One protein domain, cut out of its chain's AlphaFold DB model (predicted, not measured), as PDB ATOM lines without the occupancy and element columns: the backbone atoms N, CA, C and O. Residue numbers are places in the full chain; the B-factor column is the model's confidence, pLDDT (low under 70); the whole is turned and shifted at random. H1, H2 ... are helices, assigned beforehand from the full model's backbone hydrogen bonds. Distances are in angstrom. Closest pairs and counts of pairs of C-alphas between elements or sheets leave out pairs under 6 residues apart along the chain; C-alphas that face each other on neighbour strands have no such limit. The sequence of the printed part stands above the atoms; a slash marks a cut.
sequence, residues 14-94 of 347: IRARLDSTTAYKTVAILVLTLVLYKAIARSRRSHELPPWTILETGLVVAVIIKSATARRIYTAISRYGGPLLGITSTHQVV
ATOM      1  N   ILE A  14     188.909 119.229 152.432       51.88
ATOM      2  CA  ILE A  14     190.002 119.126 151.460       51.88
ATOM      3  C   ILE A  14     191.175 120.023 151.882       51.88
ATOM      4  O   ILE A  14     192.298 119.527 151.974       51.88
ATOM      5  N   ARG A  15     190.929 121.292 152.251       48.78
ATOM      6  CA  ARG A  15     191.979 122.194 152.768       48.78
ATOM      7  C   ARG A  15     192.634 121.664 154.046       48.78
ATOM      8  O   ARG A  15     193.857 121.614 154.118       48.78
ATOM      9  N   ALA A  16     191.847 121.170 155.004       52.91
ATOM     10  CA  ALA A  16     192.373 120.618 156.254       52.91
ATOM     11  C   ALA A  16     193.243 119.360 156.045       52.91
ATOM     12  O   ALA A  16     194.266 119.193 156.712       52.91
ATOM     13  N   ARG A  17     192.878 118.483 155.097       53.25
ATOM     14  CA  ARG A  17     193.685 117.299 154.740       53.25
ATOM     15  C   ARG A  17     194.961 117.666 153.973       53.25
ATOM     16  O   ARG A  17     196.011 117.068 154.220       53.25
ATOM     17  N   LEU A  18     194.904 118.653 153.078       52.38
ATOM     18  CA  LEU A  18     196.086 119.191 152.388       52.38
ATOM     19  C   LEU A  18     197.074 119.832 153.377       52.38
ATOM     20  O   LEU A  18     198.281 119.598 153.269       52.38
ATOM     21  N   ASP A  19     196.572 120.541 154.390       58.53
ATOM     22  CA  ASP A  19     197.387 121.134 155.455       58.53
ATOM     23  C   ASP A  19     198.033 120.071 156.358       58.53
ATOM     24  O   ASP A  19     199.224 120.169 156.661       58.53
ATOM     25  N   SER A  20     197.310 119.009 156.742       60.25
ATOM     26  CA  SER A  20     197.872 117.966 157.618       60.25
ATOM     27  C   SER A  20     198.956 117.136 156.920       60.25
ATOM     28  O   SER A  20     199.984 116.807 157.515       60.25
ATOM     29  N   THR A  21     198.763 116.835 155.634       72.06
ATOM     30  CA  THR A  21     199.737 116.079 154.829       72.06
ATOM     31  C   THR A  21     201.002 116.903 154.586       72.06
ATOM     32  O   THR A  21     202.116 116.376 154.604       72.06
ATOM     33  N   THR A  22     200.840 118.214 154.391       68.06
ATOM     34  CA  THR A  22     201.955 119.156 154.252       68.06
ATOM     35  C   THR A  22     202.710 119.306 155.571       68.06
ATOM     36  O   THR A  22     203.934 119.197 155.573       68.06
ATOM     37  N   ALA A  23     202.005 119.432 156.699       66.31
ATOM     38  CA  ALA A  23     202.611 119.515 158.026       66.31
ATOM     39  C   ALA A  23     203.457 118.275 158.365       66.31
ATOM     40  O   ALA A  23     204.598 118.421 158.800       66.31
ATOM     41  N   TYR A  24     202.956 117.060 158.099       72.06
ATOM     42  CA  TYR A  24     203.719 115.826 158.339       72.06
ATOM     43  C   TYR A  24     205.001 115.765 157.499       72.06
ATOM     44  O   TYR A  24     206.071 115.454 158.021       72.06
ATOM     45  N   LYS A  25     204.922 116.124 156.210       76.38
ATOM     46  CA  LYS A  25     206.098 116.199 155.330       76.38
ATOM     47  C   LYS A  25     207.115 117.222 155.839       76.38
ATOM     48  O   LYS A  25     208.304 116.926 155.864       76.38
ATOM     49  N   THR A  26     206.664 118.395 156.284       68.50
ATOM     50  CA  THR A  26     207.540 119.428 156.858       68.50
ATOM     51  C   THR A  26     208.237 118.939 158.128       68.50
ATOM     52  O   THR A  26     209.446 119.118 158.258       68.50
ATOM     53  N   VAL A  27     207.518 118.265 159.032       73.06
ATOM     54  CA  VAL A  27     208.098 117.680 160.254       73.06
ATOM     55  C   VAL A  27     209.104 116.576 159.919       73.06
ATOM     56  O   VAL A  27     210.195 116.560 160.481       73.06
ATOM     57  N   ALA A  28     208.792 115.687 158.973       75.06
ATOM     58  CA  ALA A  28     209.704 114.625 158.550       75.06
ATOM     59  C   ALA A  28     211.007 115.182 157.948       75.06
ATOM     60  O   ALA A  28     212.091 114.703 158.280       75.06
ATOM     61  N   ILE A  29     210.911 116.228 157.118       75.88
ATOM     62  CA  ILE A  29     212.084 116.920 156.569       75.88
ATOM     63  C   ILE A  29     212.895 117.563 157.697       75.88
ATOM     64  O   ILE A  29     214.101 117.361 157.752       75.88
ATOM     65  N   LEU A  30     212.251 118.274 158.630       69.31
ATOM     66  CA  LEU A  30     212.921 118.885 159.784       69.31
ATOM     67  C   LEU A  30     213.697 117.858 160.616       69.31
ATOM     68  O   LEU A  30     214.855 118.090 160.957       69.31
ATOM     69  N   VAL A  31     213.084 116.708 160.907       73.62
ATOM     70  CA  VAL A  31     213.728 115.616 161.645       73.62
ATOM     71  C   VAL A  31     214.914 115.056 160.860       73.62
ATOM     72  O   VAL A  31     215.992 114.901 161.431       73.62
ATOM     73  N   LEU A  32     214.761 114.810 159.556       77.12
ATOM     74  CA  LEU A  32     215.851 114.329 158.705       77.12
ATOM     75  C   LEU A  32     217.012 115.333 158.655       77.12
ATOM     76  O   LEU A  32     218.164 114.937 158.823       77.12
ATOM     77  N   THR A  33     216.725 116.626 158.500       66.56
ATOM     78  CA  THR A  33     217.728 117.698 158.527       66.56
ATOM     79  C   THR A  33     218.440 117.756 159.876       66.56
ATOM     80  O   THR A  33     219.657 117.901 159.909       66.56
ATOM     81  N   LEU A  34     217.725 117.580 160.989       66.81
ATOM     82  CA  LEU A  34     218.301 117.597 162.337       66.81
ATOM     83  C   LEU A  34     219.160 116.350 162.631       66.81
ATOM     84  O   LEU A  34     220.175 116.434 163.328       66.81
ATOM     85  N   VAL A  35     218.792 115.196 162.065       70.38
ATOM     86  CA  VAL A  35     219.585 113.956 162.106       70.38
ATOM     87  C   VAL A  35     220.847 114.089 161.251       70.38
ATOM     88  O   VAL A  35     221.939 113.809 161.744       70.38
ATOM     89  N   LEU A  36     220.727 114.582 160.013       68.31
ATOM     90  CA  LEU A  36     221.868 114.887 159.140       68.31
ATOM     91  C   LEU A  36     222.796 115.915 159.792       68.31
ATOM     92  O   LEU A  36     224.010 115.732 159.801       68.31
ATOM     93  N   TYR A  37     222.229 116.946 160.421       65.31
ATOM     94  CA  TYR A  37     222.965 117.915 161.221       65.31
ATOM     95  C   TYR A  37     223.773 117.220 162.315       65.31
ATOM     96  O   TYR A  37     224.985 117.383 162.346       65.31
ATOM     97  N   LYS A  38     223.168 116.388 163.174       63.53
ATOM     98  CA  LYS A  38     223.913 115.686 164.240       63.53
ATOM     99  C   LYS A  38     224.977 114.722 163.705       63.53
ATOM    100  O   LYS A  38     226.018 114.574 164.343       63.53
ATOM    101  N   ALA A  39     224.739 114.093 162.557       64.12
ATOM    102  CA  ALA A  39     225.698 113.195 161.920       64.12
ATOM    103  C   ALA A  39     226.906 113.944 161.319       64.12
ATOM    104  O   ALA A  39     228.030 113.449 161.386       64.12
ATOM    105  N   ILE A  40     226.689 115.147 160.775       63.28
ATOM    106  CA  ILE A  40     227.703 115.947 160.063       63.28
ATOM    107  C   ILE A  40     228.373 116.991 160.983       63.28
ATOM    108  O   ILE A  40     229.514 117.388 160.752       63.28
ATOM    109  N   ALA A  41     227.723 117.408 162.076       55.22
ATOM    110  CA  ALA A  41     228.150 118.492 162.973       55.22
ATOM    111  C   ALA A  41     229.407 118.206 163.813       55.22
ATOM    112  O   ALA A  41     229.827 119.066 164.585       55.22
ATOM    113  N   ARG A  42     230.101 117.078 163.613       52.81
ATOM    114  CA  ARG A  42     231.496 116.908 164.072       52.81
ATOM    115  C   ARG A  42     232.505 117.707 163.228       52.81
ATOM    116  O   ARG A  42     233.688 117.368 163.178       52.81
ATOM    117  N   SER A  43     232.052 118.770 162.567       47.50
ATOM    118  CA  SER A  43     232.888 119.664 161.776       47.50
ATOM    119  C   SER A  43     233.932 120.314 162.679       47.50
ATOM    120  O   SER A  43     233.603 121.051 163.609       47.50
ATOM    121  N   ARG A  44     235.209 120.040 162.393       52.75
ATOM    122  CA  ARG A  44     236.346 120.795 162.934       52.75
ATOM    123  C   ARG A  44     236.120 122.292 162.685       52.75
ATOM    124  O   ARG A  44     235.414 122.654 161.745       52.75
ATOM    125  N   ARG A  45     236.737 123.154 163.503       53.72
ATOM    126  CA  ARG A  45     236.839 124.595 163.217       53.72
ATOM    127  C   ARG A  45     237.542 124.758 161.865       53.72
ATOM    128  O   ARG A  45     238.763 124.682 161.804       53.72
ATOM    129  N   SER A  46     236.776 124.889 160.791       62.88
ATOM    130  CA  SER A  46     237.266 125.233 159.465       62.88
ATOM    131  C   SER A  46     236.771 126.633 159.120       62.88
ATOM    132  O   SER A  46     235.757 127.093 159.643       62.88
ATOM    133  N   HIS A  47     237.502 127.315 158.247       72.62
ATOM    134  CA  HIS A  47     237.090 128.596 157.669       72.62
ATOM    135  C   HIS A  47     236.051 128.427 156.543       72.62
ATOM    136  O   HIS A  47     235.732 129.380 155.845       72.62
ATOM    137  N   GLU A  48     235.528 127.214 156.348       82.38
ATOM    138  CA  GLU A  48     234.459 126.942 155.392       82.38
ATOM    139  C   GLU A  48     233.106 126.977 156.094       82.38
ATOM    140  O   GLU A  48     232.983 126.629 157.271       82.38
ATOM    141  N   LEU A  49     232.061 127.297 155.337       84.31
ATOM    142  CA  LEU A  49     230.703 127.156 155.813       84.31
ATOM    143  C   LEU A  49     230.423 125.692 156.163       84.31
ATOM    144  O   LEU A  49     230.707 124.777 155.369       84.31
ATOM    145  N   PRO A  50     229.823 125.445 157.335       84.62
ATOM    146  CA  PRO A  50     229.363 124.119 157.679       84.62
ATOM    147  C   PRO A  50     228.398 123.605 156.602       84.62
ATOM    148  O   PRO A  50     227.503 124.350 156.196       84.62
ATOM    149  N   PRO A  51     228.524 122.344 156.155       83.25
ATOM    150  CA  PRO A  51     227.662 121.786 155.113       83.25
ATOM    151  C   PRO A  51     226.160 121.901 155.398       83.25
ATOM    152  O   PRO A  51     225.350 122.080 154.490       83.25
ATOM    153  N   TRP A  52     225.783 121.847 156.678       81.88
ATOM    154  CA  TRP A  52     224.393 121.980 157.098       81.88
ATOM    155  C   TRP A  52     223.800 123.357 156.768       81.88
ATOM    156  O   TRP A  52     222.584 123.461 156.674       81.88
ATOM    157  N   THR A  53     224.615 124.399 156.563       85.44
ATOM    158  CA  THR A  53     224.152 125.780 156.314       85.44
ATOM    159  C   THR A  53     223.312 125.860 155.053       85.44
ATOM    160  O   THR A  53     222.252 126.483 155.018       85.44
ATOM    161  N   ILE A  54     223.778 125.180 154.008       86.50
ATOM    162  CA  ILE A  54     223.105 125.120 152.714       86.50
ATOM    163  C   ILE A  54     221.810 124.307 152.834       86.50
ATOM    164  O   ILE A  54     220.788 124.692 152.272       86.50
ATOM    165  N   LEU A  55     221.821 123.233 153.636       84.62
ATOM    166  CA  LEU A  55     220.623 122.438 153.925       84.62
ATOM    167  C   LEU A  55     219.574 123.242 154.706       84.62
ATOM    168  O   LEU A  55     218.394 123.186 154.373       84.62
ATOM    169  N   GLU A  56     219.995 124.000 155.721       84.69
ATOM    170  CA  GLU A  56     219.121 124.882 156.500       84.69
ATOM    171  C   GLU A  56     218.529 125.979 155.611       84.69
ATOM    172  O   GLU A  56     217.321 126.201 155.631       84.69
ATOM    173  N   THR A  57     219.345 126.595 154.755       86.38
ATOM    174  CA  THR A  57     218.880 127.609 153.799       86.38
ATOM    175  C   THR A  57     217.833 127.037 152.842       86.38
ATOM    176  O   THR A  57     216.747 127.601 152.703       86.38
ATOM    177  N   GLY A  58     218.107 125.879 152.230       84.81
ATOM    178  CA  GLY A  58     217.160 125.208 151.336       84.81
ATOM    179  C   GLY A  58     215.858 124.813 152.038       84.81
ATOM    180  O   GLY A  58     214.776 124.957 151.468       84.81
ATOM    181  N   LEU A  59     215.944 124.379 153.299       84.25
ATOM    182  CA  LEU A  59     214.780 124.083 154.128       84.25
ATOM    183  C   LEU A  59     213.928 125.331 154.378       84.25
ATOM    184  O   LEU A  59     212.713 125.281 154.182       84.25
ATOM    185  N   VAL A  60     214.548 126.444 154.776       85.38
ATOM    186  CA  VAL A  60     213.843 127.710 155.004       85.38
ATOM    187  C   VAL A  60     213.122 128.158 153.734       85.38
ATOM    188  O   VAL A  60     211.926 128.445 153.780       85.38
ATOM    189  N   VAL A  61     213.810 128.154 152.590       84.62
ATOM    190  CA  VAL A  61     213.224 128.532 151.295       84.62
ATOM    191  C   VAL A  61     212.036 127.629 150.945       84.62
ATOM    192  O   VAL A  61     210.954 128.123 150.629       84.62
ATOM    193  N   ALA A  62     212.188 126.307 151.076       84.00
ATOM    194  CA  ALA A  62     211.112 125.358 150.795       84.00
ATOM    195  C   ALA A  62     209.888 125.563 151.705       84.00
ATOM    196  O   ALA A  62     208.747 125.426 151.258       84.00
ATOM    197  N   VAL A  63     210.115 125.901 152.974       84.38
ATOM    198  CA  VAL A  63     209.053 126.202 153.937       84.38
ATOM    199  C   VAL A  63     208.316 127.490 153.573       84.38
ATOM    200  O   VAL A  63     207.086 127.512 153.617       84.38
ATOM    201  N   ILE A  64     209.049 128.544 153.203       81.06
ATOM    202  CA  ILE A  64     208.474 129.849 152.850       81.06
ATOM    203  C   ILE A  64     207.591 129.742 151.607       81.06
ATOM    204  O   ILE A  64     206.513 130.329 151.587       81.06
ATOM    205  N   ILE A  65     208.023 128.979 150.600       81.00
ATOM    206  CA  ILE A  65     207.309 128.857 149.322       81.00
ATOM    207  C   ILE A  65     206.027 128.017 149.456       81.00
ATOM    208  O   ILE A  65     205.048 128.284 148.765       81.00
ATOM    209  N   LYS A  66     206.001 126.988 150.319       76.38
ATOM    210  CA  LYS A  66     204.952 125.952 150.249       76.38
ATOM    211  C   LYS A  66     203.651 126.234 150.999       76.38
ATOM    212  O   LYS A  66     202.608 125.817 150.508       76.38
ATOM    213  N   SER A  67     203.662 126.836 152.193       76.44
ATOM    214  CA  SER A  67     202.403 127.135 152.910       76.44
ATOM    215  C   SER A  67     202.574 128.083 154.099       76.44
ATOM    216  O   SER A  67     203.593 128.078 154.793       76.44
ATOM    217  N   ALA A  68     201.514 128.838 154.409       81.31
ATOM    218  CA  ALA A  68     201.436 129.662 155.618       81.31
ATOM    219  C   ALA A  68     201.568 128.825 156.906       81.31
ATOM    220  O   ALA A  68     202.173 129.275 157.880       81.31
ATOM    221  N   THR A  69     201.052 127.592 156.899       80.75
ATOM    222  CA  THR A  69     201.138 126.640 158.014       80.75
ATOM    223  C   THR A  69     202.585 126.220 158.282       80.75
ATOM    224  O   THR A  69     203.053 126.330 159.415       80.75
ATOM    225  N   ALA A  70     203.332 125.828 157.244       77.69
ATOM    226  CA  ALA A  70     204.747 125.481 157.375       77.69
ATOM    227  C   ALA A  70     205.574 126.676 157.874       77.69
ATOM    228  O   ALA A  70     206.407 126.516 158.767       77.69
ATOM    229  N   ARG A  71     205.294 127.886 157.368       81.12
ATOM    230  CA  ARG A  71     205.941 129.118 157.838       81.12
ATOM    231  C   ARG A  71     205.688 129.371 159.324       81.12
ATOM    232  O   ARG A  71     206.630 129.703 160.039       81.12
ATOM    233  N   ARG A  72     204.455 129.184 159.812       82.44
ATOM    234  CA  ARG A  72     204.122 129.324 161.243       82.44
ATOM    235  C   ARG A  72     204.873 128.310 162.104       82.44
ATOM    236  O   ARG A  72     205.472 128.707 163.098       82.44
ATOM    237  N   ILE A  73     204.894 127.040 161.693       79.75
ATOM    238  CA  ILE A  73     205.624 125.972 162.399       79.75
ATOM    239  C   ILE A  73     207.117 126.306 162.469       79.75
ATOM    240  O   ILE A  73     207.708 126.252 163.542       79.75
ATOM    241  N   TYR A  74     207.719 126.694 161.344       82.06
ATOM    242  CA  TYR A  74     209.146 127.005 161.299       82.06
ATOM    243  C   TYR A  74     209.498 128.259 162.106       82.06
ATOM    244  O   TYR A  74     210.501 128.283 162.808       82.06
ATOM    245  N   THR A  75     208.645 129.286 162.071       82.75
ATOM    246  CA  THR A  75     208.829 130.490 162.896       82.75
ATOM    247  C   THR A  75     208.778 130.140 164.387       82.75
ATOM    248  O   THR A  75     209.585 130.654 165.154       82.75
ATOM    249  N   ALA A  76     207.897 129.220 164.795       82.44
ATOM    250  CA  ALA A  76     207.780 128.788 166.189       82.44
ATOM    251  C   ALA A  76     209.022 128.042 166.713       82.44
ATOM    252  O   ALA A  76     209.301 128.101 167.906       82.44
ATOM    253  N   ILE A  77     209.766 127.354 165.839       81.69
ATOM    254  CA  ILE A  77     211.021 126.667 166.199       81.69
ATOM    255  C   ILE A  77     212.275 127.511 165.925       81.69
ATOM    256  O   ILE A  77     213.376 127.097 166.286       81.69
ATOM    257  N   SER A  78     212.131 128.661 165.259       83.38
ATOM    258  CA  SER A  78     213.247 129.561 164.963       83.38
ATOM    259  C   SER A  78     213.788 130.204 166.240       83.38
ATOM    260  O   SER A  78     213.046 130.474 167.184       83.38
ATOM    261  N   ARG A  79     215.099 130.455 166.280       82.44
ATOM    262  CA  ARG A  79     215.778 130.857 167.516       82.44
ATOM    263  C   ARG A  79     215.529 132.308 167.929       82.44
ATOM    264  O   ARG A  79     215.371 132.569 169.118       82.44
ATOM    265  N   TYR A  80     215.574 133.245 166.983       79.50
ATOM    266  CA  TYR A  80     215.562 134.685 167.279       79.50
ATOM    267  C   TYR A  80     214.226 135.374 166.962       79.50
ATOM    268  O   TYR A  80     214.020 136.509 167.389       79.50
ATOM    269  N   GLY A  81     213.301 134.688 166.278       76.19
ATOM    270  CA  GLY A  81     212.005 135.240 165.878       76.19
ATOM    271  C   GLY A  81     212.106 136.404 164.878       76.19
ATOM    272  O   GLY A  81     213.182 136.788 164.418       76.19
ATOM    273  N   GLY A  82     210.958 136.984 164.516       83.00
ATOM    274  CA  GLY A  82     210.900 138.124 163.593       83.00
ATOM    275  C   GLY A  82     211.362 137.772 162.166       83.00
ATOM    276  O   GLY A  82     210.943 136.738 161.642       83.00
ATOM    277  N   PRO A  83     212.181 138.617 161.501       83.50
ATOM    278  CA  PRO A  83     212.652 138.364 160.137       83.50
ATOM    279  C   PRO A  83     213.786 137.327 160.063       83.50
ATOM    280  O   PRO A  83     214.227 137.004 158.964       83.50
ATOM    281  N   LEU A  84     214.285 136.823 161.198       86.00
ATOM    282  CA  LEU A  84     215.391 135.869 161.258       86.00
ATOM    283  C   LEU A  84     214.860 134.444 161.412       86.00
ATOM    284  O   LEU A  84     214.276 134.082 162.433       86.00
ATOM    285  N   LEU A  85     215.089 133.625 160.390       84.94
ATOM    286  CA  LEU A  85     214.679 132.231 160.338       84.94
ATOM    287  C   LEU A  85     215.920 131.336 160.338       84.94
ATOM    288  O   LEU A  85     216.545 131.095 159.311       84.94
ATOM    289  N   GLY A  86     216.266 130.823 161.512       83.69
ATOM    290  CA  GLY A  86     217.323 129.837 161.701       83.69
ATOM    291  C   GLY A  86     217.064 129.011 162.955       83.69
ATOM    292  O   GLY A  86     216.579 129.523 163.966       83.69
ATOM    293  N   ILE A  87     217.362 127.721 162.875       81.62
ATOM    294  CA  ILE A  87     217.356 126.764 163.983       81.62
ATOM    295  C   ILE A  87     218.648 126.934 164.797       81.62
ATOM    296  O   ILE A  87     218.645 126.819 166.025       81.62
ATOM    297  N   THR A  88     219.770 127.225 164.131       78.50
ATOM    298  CA  THR A  88     221.063 127.451 164.799       78.50
ATOM    299  C   THR A  88     221.191 128.885 165.324       78.50
ATOM    300  O   THR A  88     220.346 129.722 165.049       78.50
ATOM    301  N   SER A  89     222.216 129.200 166.129       76.06
ATOM    302  CA  SER A  89     222.559 130.605 166.442       76.06
ATOM    303  C   SER A  89     223.511 131.235 165.437       76.06
ATOM    304  O   SER A  89     223.657 132.450 165.412       76.06
ATOM    305  N   THR A  90     224.224 130.412 164.672       77.38
ATOM    306  CA  THR A  90     225.335 130.860 163.832       77.38
ATOM    307  C   THR A  90     224.887 131.228 162.431       77.38
ATOM    308  O   THR A  90     225.536 132.051 161.800       77.38
ATOM    309  N   HIS A  91     223.787 130.647 161.951       82.88
ATOM    310  CA  HIS A  91     223.269 130.913 160.618       82.88
ATOM    311  C   HIS A  91     221.787 131.238 160.710       82.88
ATOM    312  O   HIS A  91     221.022 130.549 161.383       82.88
ATOM    313  N   GLN A  92     221.409 132.338 160.073       86.25
ATOM    314  CA  GLN A  92     220.049 132.853 160.034       86.25
ATOM    315  C   GLN A  92     219.715 133.185 158.590       86.25
ATOM    316  O   GLN A  92     220.512 133.822 157.901       86.25
ATOM    317  N   VAL A  93     218.527 132.796 158.148       86.75
ATOM    318  CA  VAL A  93     217.974 133.242 156.875       86.75
ATOM    319  C   VAL A  93     217.101 134.454 157.145       86.75
ATOM    320  O   VAL A  93     216.140 134.388 157.910       86.75
ATOM    321  N   VAL A  94     217.451 135.574 156.527       87.44
ATOM    322  CA  VAL A  94     216.719 136.829 156.671       87.44
ATOM    323  C   VAL A  94     215.570 136.857 155.665       87.44
ATOM    324  O   VAL A  94     215.793 136.709 154.466       87.44
TER     325      VAL A  94
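This is residues 14 to 94 of the 347 residues of an uncharacterized protein of Exophiala mesophila (UniProt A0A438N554). A long helix, H1, and a shorter one, H2, lie side by side as a helical hairpin, with the loop of residues 41 to 51 turning between them, and a short third helix, H3, folds back from the end of H2 and packs on both. The last stretch, residues 78 to 94, has no named element and folds back on itself. The 81 printed residues, with three named helices in the order H1, H2, H3 and no named strand, are all helix in class and form an up-and-down bundle, each helix running against the one before it. The whole is elongated, spanning 48 by 26 by 16 A, and only just compact, close to loose, with a radius of gyration of the C-alphas of 13.6 A.

H1, residues 14 to 40, touches H2, residues 52 to 66, at a shallow tilt of 5 degrees, opposite ways; their closest C-alphas, those of Tyr 37 and Trp 52, are 6.0 A apart. H3, residues 68 to 77, touches residues 60 to 64 of H2, opposite ways, at a tilt of 36 degrees, only just steep; the closest C-alphas, those of Val 63 and Ala 70, are 5.6 A apart. H2 and H3 are also a helical hairpin. H3 touches residues 19 to 26 of H1, the same way, at 36 degrees, again only just steep; the closest C-alphas, of Ala 23 and Ala 70, are 6.4 A apart. Helix packing is mostly crossed, but only just, with 1 of 3 pairs at a shallow tilt. In H1, H2 and H3 every O i to N i+4 pair is within hydrogen-bond range. Residues 84 to 85 pair briefly with residues 93 to 94, antiparallel.

H1 begins at C-alpha 14, (190.002, 119.126, 151.460), and is 38.8 A long from first to last C-alpha. H2 begins at C-alpha 52, (224.393, 121.980, 157.098), and is 21.0 A long. H3, 14.6 A long, ends at C-alpha 77, (211.021, 126.667, 166.199).

The C-alphas farthest apart, those of Ile 14 and Arg 45, are 48.6 A apart. The printed part has no cut. The link from H1 to H2 is long, 11 residues, and that from H2 to H3 is tight, 1 residue. The mean pLDDT of the printed part is 74.7; 24 residues are under 70, among them 14 to 20 and 36 to 46.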